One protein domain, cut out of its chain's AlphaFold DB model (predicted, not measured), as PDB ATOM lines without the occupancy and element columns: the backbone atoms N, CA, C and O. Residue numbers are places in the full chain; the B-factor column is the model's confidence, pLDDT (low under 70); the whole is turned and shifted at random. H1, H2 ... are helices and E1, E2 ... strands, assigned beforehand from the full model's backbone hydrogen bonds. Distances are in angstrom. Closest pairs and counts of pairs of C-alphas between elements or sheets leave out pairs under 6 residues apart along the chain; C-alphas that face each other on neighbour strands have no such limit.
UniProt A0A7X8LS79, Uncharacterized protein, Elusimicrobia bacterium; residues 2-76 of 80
ATOM      1  N   GLY A   2      32.689 -20.509 -51.411       70.69
ATOM      2  CA  GLY A   2      32.117 -19.153 -51.261       70.69
ATOM      3  C   GLY A   2      30.689 -19.079 -50.690       70.69
ATOM      4  O   GLY A   2      30.460 -18.374 -49.711       70.69
ATOM      5  N   LYS A   3      29.742 -19.853 -51.243       79.06
ATOM      6  CA  LYS A   3      28.323 -19.840 -50.818       79.06
ATOM      7  C   LYS A   3      28.142 -20.161 -49.325       79.06
ATOM      8  O   LYS A   3      27.369 -19.503 -48.642       79.06
ATOM      9  N   THR A   4      28.914 -21.114 -48.802       86.50
ATOM     10  CA  THR A   4      28.879 -21.517 -47.389       86.50
ATOM     11  C   THR A   4      29.280 -20.387 -46.444       86.50
ATOM     12  O   THR A   4      28.601 -20.163 -45.447       86.50
ATOM     13  N   LYS A   5      30.339 -19.632 -46.774       88.25
ATOM     14  CA  LYS A   5      30.778 -18.493 -45.954       88.25
ATOM     15  C   LYS A   5      29.710 -17.401 -45.879       88.25
ATOM     16  O   LYS A   5      29.509 -16.826 -44.815       88.25
ATOM     17  N   LYS A   6      28.991 -17.160 -46.981       89.75
ATOM     18  CA  LYS A   6      27.856 -16.227 -47.004       89.75
ATOM     19  C   LYS A   6      26.749 -16.680 -46.052       89.75
ATOM     20  O   LYS A   6      26.296 -15.892 -45.235       89.75
ATOM     21  N   ILE A   7      26.370 -17.957 -46.104       92.75
ATOM     22  CA  ILE A   7      25.317 -18.498 -45.230       92.75
ATOM     23  C   ILE A   7      25.727 -18.417 -43.754       92.75
ATOM     24  O   ILE A   7      24.921 -18.042 -42.910       92.75
ATOM     25  N   GLN A   8      26.986 -18.719 -43.433       92.38
ATOM     26  CA  GLN A   8      27.505 -18.592 -42.067       92.38
ATOM     27  C   GLN A   8      27.453 -17.146 -41.559       92.38
ATOM     28  O   GLN A   8      27.074 -16.919 -40.411       92.38
ATOM     29  N   ALA A   9      27.794 -16.175 -42.412       94.50
ATOM     30  CA  ALA A   9      27.675 -14.762 -42.072       94.50
ATOM     31  C   ALA A   9      26.213 -14.368 -41.807       94.50
ATOM     32  O   ALA A   9      25.930 -13.756 -40.780       94.50
ATOM     33  N   ASP A  10      25.273 -14.776 -42.666       94.62
ATOM     34  CA  ASP A  10      23.844 -14.504 -42.456       94.62
ATOM     35  C   ASP A  10      23.329 -15.114 -41.142       94.62
ATOM     36  O   ASP A  10      22.620 -14.455 -40.384       94.62
ATOM     37  N   ILE A  11      23.714 -16.363 -40.842       95.06
ATOM     38  CA  ILE A  11      23.379 -17.040 -39.579       95.06
ATOM     39  C   ILE A  11      23.888 -16.224 -38.392       95.06
ATOM     40  O   ILE A  11      23.143 -16.000 -37.439       95.06
ATOM     41  N   PHE A  12      25.132 -15.747 -38.448       95.31
ATOM     42  CA  PHE A  12      25.692 -14.904 -37.398       95.31
ATOM     43  C   PHE A  12      24.868 -13.623 -37.194       95.31
ATOM     44  O   PHE A  12      24.520 -13.297 -36.059       95.31
ATOM     45  N   PHE A  13      24.474 -12.943 -38.274       95.62
ATOM     46  CA  PHE A  13      23.613 -11.760 -38.185       95.62
ATOM     47  C   PHE A  13      22.247 -12.071 -37.565       95.62
ATOM     48  O   PHE A  13      21.788 -11.345 -36.680       95.62
ATOM     49  N   LEU A  14      21.619 -13.182 -37.955       95.38
ATOM     50  CA  LEU A  14      20.370 -13.639 -37.341       95.38
ATOM     51  C   LEU A  14      20.542 -13.937 -35.846       95.38
ATOM     52  O   LEU A  14      19.616 -13.716 -35.066       95.38
ATOM     53  N   MET A  15      21.718 -14.403 -35.425       94.25
ATOM     54  CA  MET A  15      22.005 -14.695 -34.022       94.25
ATOM     55  C   MET A  15      22.134 -13.452 -33.152       94.25
ATOM     56  O   MET A  15      21.619 -13.452 -32.034       94.25
ATOM     57  N   ILE A  16      22.770 -12.396 -33.657       95.56
ATOM     58  CA  ILE A  16      22.961 -11.149 -32.900       95.56
ATOM     59  C   ILE A  16      21.747 -10.213 -32.955       95.56
ATOM     60  O   ILE A  16      21.680  -9.239 -32.203       95.56
ATOM     61  N   THR A  17      20.779 -10.498 -33.828       95.50
ATOM     62  CA  THR A  17      19.557  -9.703 -33.969       95.50
ATOM     63  C   THR A  17      18.629  -9.914 -32.767       95.50
ATOM     64  O   THR A  17      18.280 -11.044 -32.421       95.50
ATOM     65  N   LYS A  18      18.198  -8.815 -32.135       93.44
ATOM     66  CA  LYS A  18      17.327  -8.811 -30.945       93.44
ATOM     67  C   LYS A  18      15.885  -8.435 -31.304       93.44
ATOM     68  O   LYS A  18      15.653  -7.768 -32.306       93.44
ATOM     69  N   ASN A  19      14.929  -8.818 -30.452       94.38
ATOM     70  CA  ASN A  19      13.508  -8.435 -30.538       94.38
ATOM     71  C   ASN A  19      12.791  -8.846 -31.842       94.38
ATOM     72  O   ASN A  19      11.871  -8.166 -32.294       94.38
ATOM     73  N   VAL A  20      13.183  -9.974 -32.437       95.94
ATOM     74  CA  VAL A  20      12.516 -10.547 -33.616       95.94
ATOM     75  C   VAL A  20      11.628 -11.724 -33.234       95.94
ATOM     76  O   VAL A  20      11.961 -12.502 -32.345       95.94
ATOM     77  N   LYS A  21      10.499 -11.876 -33.934       95.69
ATOM     78  CA  LYS A  21       9.570 -12.996 -33.714       95.69
ATOM     79  C   LYS A  21      10.083 -14.317 -34.293       95.69
ATOM     80  O   LYS A  21       9.769 -15.369 -33.752       95.69
ATOM     81  N   LYS A  22      10.825 -14.262 -35.405       95.50
ATOM     82  CA  LYS A  22      11.350 -15.429 -36.129       95.50
ATOM     83  C   LYS A  22      12.694 -15.106 -36.779       95.50
ATOM     84  O   LYS A  22      12.913 -13.966 -37.186       95.50
ATOM     85  N   LYS A  23      13.555 -16.119 -36.915       96.56
ATOM     86  CA  LYS A  23      14.823 -16.054 -37.656       96.56
ATOM     87  C   LYS A  23      14.728 -17.004 -38.845       96.56
ATOM     88  O   LYS A  23      14.690 -18.215 -38.656       96.56
ATOM     89  N   LEU A  24      14.641 -16.447 -40.048       96.19
ATOM     90  CA  LEU A  24      14.363 -17.213 -41.261       96.19
ATOM     91  C   LEU A  24      15.528 -17.124 -42.244       96.19
ATOM     92  O   LEU A  24      16.063 -16.042 -42.477       96.19
ATOM     93  N   LEU A  25      15.857 -18.251 -42.868       95.81
ATOM     94  CA  LEU A  25      16.677 -18.319 -44.071       95.81
ATOM     95  C   LEU A  25      15.847 -18.888 -45.215       95.81
ATOM     96  O   LEU A  25      15.223 -19.938 -45.087       95.81
ATOM     97  N   ILE A  26      15.841 -18.181 -46.340       95.06
ATOM     98  CA  ILE A  26      15.098 -18.581 -47.531       95.06
ATOM     99  C   ILE A  26      16.106 -18.965 -48.606       95.06
ATOM    100  O   ILE A  26      16.978 -18.176 -48.974       95.06
ATOM    101  N   PHE A  27      15.971 -20.185 -49.105       93.38
ATOM    102  CA  PHE A  27      16.792 -20.742 -50.163       93.38
ATOM    103  C   PHE A  27      15.943 -20.991 -51.401       93.38
ATOM    104  O   PHE A  27      14.766 -21.313 -51.310       93.38
ATOM    105  N   THR A  28      16.566 -20.888 -52.566       90.75
ATOM    106  CA  THR A  28      15.955 -21.235 -53.860       90.75
ATOM    107  C   THR A  28      16.574 -22.493 -54.468       90.75
ATOM    108  O   THR A  28      16.211 -22.920 -55.559       90.75
ATOM    109  N   GLU A  29      17.568 -23.066 -53.790       89.00
ATOM    110  CA  GLU A  29      18.455 -24.100 -54.309       89.00
ATOM    111  C   GLU A  29      18.432 -25.293 -53.343       89.00
ATOM    112  O   GLU A  29      18.859 -25.184 -52.191       89.00
ATOM    113  N   VAL A  30      17.920 -26.438 -53.811       90.25
ATOM    114  CA  VAL A  30      17.684 -27.646 -52.991       90.25
ATOM    115  C   VAL A  30      18.964 -28.145 -52.318       90.25
ATOM    116  O   VAL A  30      18.955 -28.535 -51.153       90.25
ATOM    117  N   ASN A  31      20.089 -28.098 -53.031       90.12
ATOM    118  CA  ASN A  31      21.385 -28.522 -52.507       90.12
ATOM    119  C   ASN A  31      21.865 -27.659 -51.327       90.12
ATOM    120  O   ASN A  31      22.585 -28.162 -50.466       90.12
ATOM    121  N   ILE A  32      21.471 -26.383 -51.266       90.88
ATOM    122  CA  ILE A  32      21.804 -25.509 -50.137       90.88
ATOM    123  C   ILE A  32      20.929 -25.827 -48.931       90.88
ATOM    124  O   ILE A  32      21.459 -25.901 -47.823       90.88
ATOM    125  N   LEU A  33      19.628 -26.060 -49.134       94.06
ATOM    126  CA  LEU A  33      18.751 -26.488 -48.044       94.06
ATOM    127  C   LEU A  33      19.249 -27.812 -47.439       94.06
ATOM    128  O   LEU A  33      19.427 -27.899 -46.230       94.06
ATOM    129  N   ALA A  34      19.599 -28.793 -48.276       93.69
ATOM    130  CA  ALA A  34      20.146 -30.067 -47.807       93.69
ATOM    131  C   ALA A  34      21.452 -29.899 -47.004       93.69
ATOM    132  O   ALA A  34      21.667 -30.578 -45.997       93.69
ATOM    133  N   TRP A  35      22.332 -28.980 -47.424       93.69
ATOM    134  CA  TRP A  35      23.527 -28.630 -46.652       93.69
ATOM    135  C   TRP A  35      23.164 -28.013 -45.294       93.69
ATOM    136  O   TRP A  35      23.731 -28.413 -44.277       93.69
ATOM    137  N   PHE A  36      22.212 -27.076 -45.270       94.69
ATOM    138  CA  PHE A  36      21.737 -26.432 -44.047       94.69
ATOM    139  C   PHE A  36      21.186 -27.465 -43.059       94.69
ATOM    140  O   PHE A  36      21.586 -27.469 -41.896       94.69
ATOM    141  N   ASP A  37      20.338 -28.382 -43.526       94.69
ATOM    142  CA  ASP A  37      19.736 -29.422 -42.690       94.69
ATOM    143  C   ASP A  37      20.794 -30.344 -42.076       94.69
ATOM    144  O   ASP A  37      20.739 -30.657 -40.886       94.69
ATOM    145  N   ASN A  38      21.819 -30.724 -42.845       94.94
ATOM    146  CA  ASN A  38      22.929 -31.523 -42.330       94.94
ATOM    147  C   ASN A  38      23.710 -30.783 -41.231       94.94
ATOM    148  O   ASN A  38      24.001 -31.345 -40.174       94.94
ATOM    149  N   GLU A  39      24.026 -29.504 -41.437       94.50
ATOM    150  CA  GLU A  39      24.746 -28.713 -40.434       94.50
ATOM    151  C   GLU A  39      23.886 -28.434 -39.190       94.50
ATOM    152  O   GLU A  39      24.407 -28.445 -38.071       94.50
ATOM    153  N   LYS A  40      22.567 -28.274 -39.354       94.62
ATOM    154  CA  LYS A  40      21.607 -28.190 -38.244       94.62
ATOM    155  C   LYS A  40      21.559 -29.491 -37.443       94.62
ATOM    156  O   LYS A  40      21.668 -29.448 -36.219       94.62
ATOM    157  N   ASN A  41      21.505 -30.642 -38.111       95.00
ATOM    158  CA  ASN A  41      21.535 -31.961 -37.465       95.00
ATOM    159  C   ASN A  41      22.853 -32.225 -36.722       95.00
ATOM    160  O   ASN A  41      22.866 -32.894 -35.692       95.00
ATOM    161  N   ARG A  42      23.957 -31.642 -37.196       95.31
ATOM    162  CA  ARG A  42      25.269 -31.665 -36.528       95.31
ATOM    163  C   ARG A  42      25.398 -30.662 -35.376       95.31
ATOM    164  O   ARG A  42      26.474 -30.553 -34.796       95.31
ATOM    165  N   GLY A  43      24.347 -29.900 -35.068       93.56
ATOM    166  CA  GLY A  43      24.344 -28.901 -33.997       93.56
ATOM    167  C   GLY A  43      25.138 -27.629 -34.311       93.56
ATOM    168  O   GLY A  43      25.406 -26.844 -33.407       93.56
ATOM    169  N   ARG A  44      25.520 -27.403 -35.574       92.19
ATOM    170  CA  ARG A  44      26.281 -26.213 -35.997       92.19
ATOM    171  C   ARG A  44      25.392 -25.017 -36.322       92.19
ATOM    172  O   ARG A  44      25.894 -23.903 -36.443       92.19
ATOM    173  N   ILE A  45      24.090 -25.248 -36.471       94.25
ATOM    174  CA  ILE A  45      23.091 -24.207 -36.696       94.25
ATOM    175  C   ILE A  45      22.104 -24.206 -35.522       94.25
ATOM    176  O   ILE A  45      21.539 -25.259 -35.208       94.25
ATOM    177  N   PRO A  46      21.877 -23.049 -34.880       93.38
ATOM    178  CA  PRO A  46      20.919 -22.910 -33.787       93.38
ATOM    179  C   PRO A  46      19.495 -23.318 -34.187       93.38
ATOM    180  O   PRO A  46      19.048 -23.089 -35.315       93.38
ATOM    181  N   LYS A  47      18.773 -23.954 -33.257       92.00
ATOM    182  CA  LYS A  47      17.469 -24.578 -33.540       92.00
ATOM    183  C   LYS A  47      16.392 -23.558 -33.897       92.00
ATOM    184  O   LYS A  47      15.504 -23.894 -34.679       92.00
ATOM    185  N   GLU A  48      16.497 -22.345 -33.360       93.88
ATOM    186  CA  GLU A  48      15.567 -21.236 -33.583       93.88
ATOM    187  C   GLU A  48      15.635 -20.629 -34.990       93.88
ATOM    188  O   GLU A  48      14.782 -19.817 -35.341       93.88
ATOM    189  N   ILE A  49      16.650 -20.986 -35.785       96.12
ATOM    190  CA  ILE A  49      16.739 -20.574 -37.184       96.12
ATOM    191  C   ILE A  49      15.989 -21.600 -38.034       96.12
ATOM    192  O   ILE A  49      16.338 -22.787 -38.084       96.12
ATOM    193  N   GLU A  50      14.942 -21.132 -38.702       95.44
ATOM    194  CA  GLU A  50      14.136 -21.913 -39.635       95.44
ATOM    195  C   GLU A  50      14.637 -21.682 -41.066       95.44
ATOM    196  O   GLU A  50      14.966 -20.555 -41.444       95.44
ATOM    197  N   ALA A  51      14.685 -22.746 -41.866       95.38
ATOM    198  CA  ALA A  51      15.028 -22.669 -43.278       95.38
ATOM    199  C   ALA A  51      13.833 -23.068 -44.142       95.38
ATOM    200  O   ALA A  51      13.136 -24.033 -43.835       95.38
ATOM    201  N   PHE A  52      13.628 -22.337 -45.233       96.06
ATOM    202  CA  PHE A  52      12.580 -22.597 -46.211       96.06
ATOM    203  C   PHE A  52      13.185 -22.695 -47.606       96.06
ATOM    204  O   PHE A  52      14.041 -21.890 -47.974       96.06
ATOM    205  N   LEU A  53      12.711 -23.659 -48.391       95.38
ATOM    206  CA  LEU A  53      12.935 -23.689 -49.829       95.38
ATOM    207  C   LEU A  53      11.741 -23.032 -50.513       95.38
ATOM    208  O   LEU A  53      10.597 -23.413 -50.265       95.38
ATOM    209  N   VAL A  54      12.014 -22.063 -51.373       95.12
ATOM    210  CA  VAL A  54      11.005 -21.425 -52.217       95.12
ATOM    211  C   VAL A  54      11.363 -21.620 -53.674       95.12
ATOM    212  O   VAL A  54      12.529 -21.536 -54.071       95.12
ATOM    213  N   ASP A  55      10.344 -21.863 -54.487       92.38
ATOM    214  CA  ASP A  55      10.526 -21.936 -55.921       92.38
ATOM    215  C   ASP A  55      10.674 -20.547 -56.528       92.38
ATOM    216  O   ASP A  55       9.948 -19.605 -56.206       92.38
ATOM    217  N   LEU A  56      11.614 -20.434 -57.463       90.31
ATOM    218  CA  LEU A  56      11.690 -19.267 -58.326       90.31
ATOM    219  C   LEU A  56      10.562 -19.320 -59.365       90.31
ATOM    220  O   LEU A  56      10.359 -20.388 -59.963       90.31
ATOM    221  N   PRO A  57       9.905 -18.177 -59.649       94.06
ATOM    222  CA  PRO A  57       9.044 -18.021 -60.813       94.06
ATOM    223  C   PRO A  57       9.737 -18.509 -62.088       94.06
ATOM    224  O   PRO A  57      10.948 -18.325 -62.247       94.06
ATOM    225  N   THR A  58       8.971 -19.105 -63.006       91.69
ATOM    226  CA  THR A  58       9.499 -19.761 -64.215       91.69
ATOM    227  C   THR A  58      10.451 -18.865 -65.005       91.69
ATOM    228  O   THR A  58      11.533 -19.308 -65.383       91.69
ATOM    229  N   GLU A  59      10.101 -17.592 -65.184       94.62
ATOM    230  CA  GLU A  59      10.933 -16.617 -65.895       94.62
ATOM    231  C   GLU A  59      12.297 -16.400 -65.211       94.62
ATOM    232  O   GLU A  59      13.347 -16.458 -65.852       94.62
ATOM    233  N   LEU A  60      12.305 -16.206 -63.888       92.50
ATOM    234  CA  LEU A  60      13.542 -16.013 -63.126       92.50
ATOM    235  C   LEU A  60      14.398 -17.277 -63.113       92.50
ATOM    236  O   LEU A  60      15.623 -17.189 -63.195       92.50
ATOM    237  N   ARG A  61      13.764 -18.453 -63.061       91.25
ATOM    238  CA  ARG A  61      14.460 -19.739 -63.158       91.25
ATOM    239  C   ARG A  61      15.160 -19.886 -64.506       91.25
ATOM    240  O   ARG A  61      16.333 -20.240 -64.535       91.25
ATOM    241  N   GLN A  62      14.478 -19.565 -65.604       93.31
ATOM    242  CA  GLN A  62      15.067 -19.608 -66.946       93.31
ATOM    243  C   GLN A  62      16.261 -18.658 -67.068       93.31
ATOM    244  O   GLN A  62      17.331 -19.069 -67.519       93.31
ATOM    245  N   ARG A  63      16.113 -17.411 -66.603       94.12
ATOM    246  CA  ARG A  63      17.205 -16.426 -66.597       94.12
ATOM    247  C   ARG A  63      18.406 -16.916 -65.792       94.12
ATOM    248  O   ARG A  63      19.533 -16.812 -66.265       94.12
ATOM    249  N   LEU A  64      18.165 -17.490 -64.614       89.38
ATOM    250  CA  LEU A  64      19.221 -18.030 -63.761       89.38
ATOM    251  C   LEU A  64      19.999 -19.158 -64.451       89.38
ATOM    252  O   LEU A  64      21.227 -19.165 -64.392       89.38
ATOM    253  N   GLU A  65      19.317 -20.092 -65.114       90.12
ATOM    254  CA  GLU A  65      19.984 -21.198 -65.813       90.12
ATOM    255  C   GLU A  65      20.808 -20.718 -67.017       90.12
ATOM    256  O   GLU A  65      21.931 -21.188 -67.217       90.12
ATOM    257  N   ILE A  66      20.319 -19.720 -67.764       93.56
ATOM    258  CA  ILE A  66      21.090 -19.083 -68.845       93.56
ATOM    259  C   ILE A  66      22.364 -18.442 -68.283       93.56
ATOM    260  O   ILE A  66      23.460 -18.731 -68.768       93.56
ATOM    261  N   SER A  67      22.241 -17.630 -67.229       91.88
ATOM    262  CA  SER A  67      23.389 -16.956 -66.612       91.88
ATOM    263  C   SER A  67      24.405 -17.941 -66.032       91.88
ATOM    264  O   SER A  67      25.606 -17.747 -66.199       91.88
ATOM    265  N   LYS A  68      23.956 -19.030 -65.392       88.44
ATOM    266  CA  LYS A  68      24.854 -20.089 -64.897       88.44
ATOM    267  C   LYS A  68      25.631 -20.753 -66.030       88.44
ATOM    268  O   LYS A  68      26.830 -20.982 -65.882       88.44
ATOM    269  N   LYS A  69      24.964 -21.060 -67.148       90.56
ATOM    270  CA  LYS A  69      25.604 -21.677 -68.314       90.56
ATOM    271  C   LYS A  69      26.675 -20.761 -68.906       90.56
ATOM    272  O   LYS A  69      27.781 -21.229 -69.152       90.56
ATOM    273  N   GLN A  70      26.361 -19.477 -69.083       91.25
ATOM    274  CA  GLN A  70      27.311 -18.474 -69.579       91.25
ATOM    275  C   GLN A  70      28.520 -18.337 -68.649       91.25
ATOM    276  O   GLN A  70      29.648 -18.538 -69.086       91.25
ATOM    277  N   ALA A  71      28.285 -18.128 -67.350       88.25
ATOM    278  CA  ALA A  71      29.364 -18.020 -66.370       88.25
ATOM    279  C   ALA A  71      30.247 -19.279 -66.336       88.25
ATOM    280  O   ALA A  71      31.464 -19.181 -66.223       88.25
ATOM    281  N   SER A  72      29.655 -20.474 -66.467       87.31
ATOM    282  CA  SER A  72      30.421 -21.722 -66.547       87.31
ATOM    283  C   SER A  72      31.307 -21.780 -67.792       87.31
ATOM    284  O   SER A  72      32.422 -22.283 -67.697       87.31
ATOM    285  N   GLN A  73      30.837 -21.299 -68.946       88.25
ATOM    286  CA  GLN A  73      31.624 -21.266 -70.184       88.25
ATOM    287  C   GLN A  73      32.807 -20.298 -70.083       88.25
ATOM    288  O   GLN A  73      33.892 -20.633 -70.548       88.25
ATOM    289  N   GLU A  74      32.624 -19.148 -69.430       89.44
ATOM    290  CA  GLU A  74      33.677 -18.141 -69.229       89.44
ATOM    291  C   GLU A  74      34.853 -18.661 -68.392       89.44
ATOM    292  O   GLU A  74      36.000 -18.295 -68.635       89.44
ATOM    293  N   VAL A  75      34.579 -19.523 -67.408       84.69
ATOM    294  CA  VAL A  75      35.594 -20.033 -66.467       84.69
ATOM    295  C   VAL A  75      36.068 -21.454 -66.778       84.69
ATOM    296  O   VAL A  75      36.898 -21.996 -66.049       84.69
ATOM    297  N   SER A  76      35.543 -22.078 -67.836       79.00
ATOM    298  CA  SER A  76      35.984 -23.410 -68.253       79.00
ATOM    299  C   SER A  76      37.266 -23.298 -69.084       79.00
ATOM    300  O   SER A  76      37.288 -22.541 -70.060       79.00
TER     301      SER A  76
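This is residues 2 to 76 of the 80 residues of an uncharacterized protein of Elusimicrobia bacterium (UniProt A0A7X8LS79). What is the main picture? Two short parallel strands, E1 and E2, make a small ribbon, with helix H1 chiefly near E1 and H2 packing chiefly on E2; helix H3 is a separate arm, whose residues 65 to 75 stick out free. What is its make-up? The printed part has 75 residues, mostly helix, in the order H1 E1 H2 E2 H3. How compact is it? It is loose, with a radius of gyration of the C-alphas of 15.0 A, and elongated, spanning 42 by 26 by 20 A.

How do the strands pair? E1, residues 23 to 27, and E2, residues 49 to 53, are parallel neighbours at 25 degrees; N 25 and O 50 are 2.9 A apart and N 27 and O 52 2.8 A, within hydrogen-bond range. What joins them? H2, residues 30 to 41, lies between them along the chain, a strand-helix-strand unit, two parallel neighbour strands with a helix between, whose crossover is right-handed. The closest C-alphas of H2 and E2 are those of Leu 33 and Leu 53, 6.7 A apart. Where are the other helices? H1, residues 2 to 16, has its closest C-alpha to E1 at Leu 14, 6.1 A from that of Lys 23, and is near H2. H3, residues 58 to 75, is apart from H1, H2 and E1. In the three helices every O i to N i+4 pair is within hydrogen-bond range.

How long are the elements? E1 measures 13.5 A from first to last C-alpha, E2 13.6 A, H1 22.0 A, H2 16.6 A and H3 26.2 A. Where are the anchors? C-alpha 2 begins H1 at (32.117, -19.153, -51.261), and C-alpha 75 ends H3 at (35.594, -20.033, -66.467).

How far does it reach? The two C-alphas farthest apart, those of Asn 19 and Ser 76, are 46.4 A apart. Are there cuts, long links or low confidence? The printed part has no cut and no long link, and no printed residue is under 70 in pLDDT.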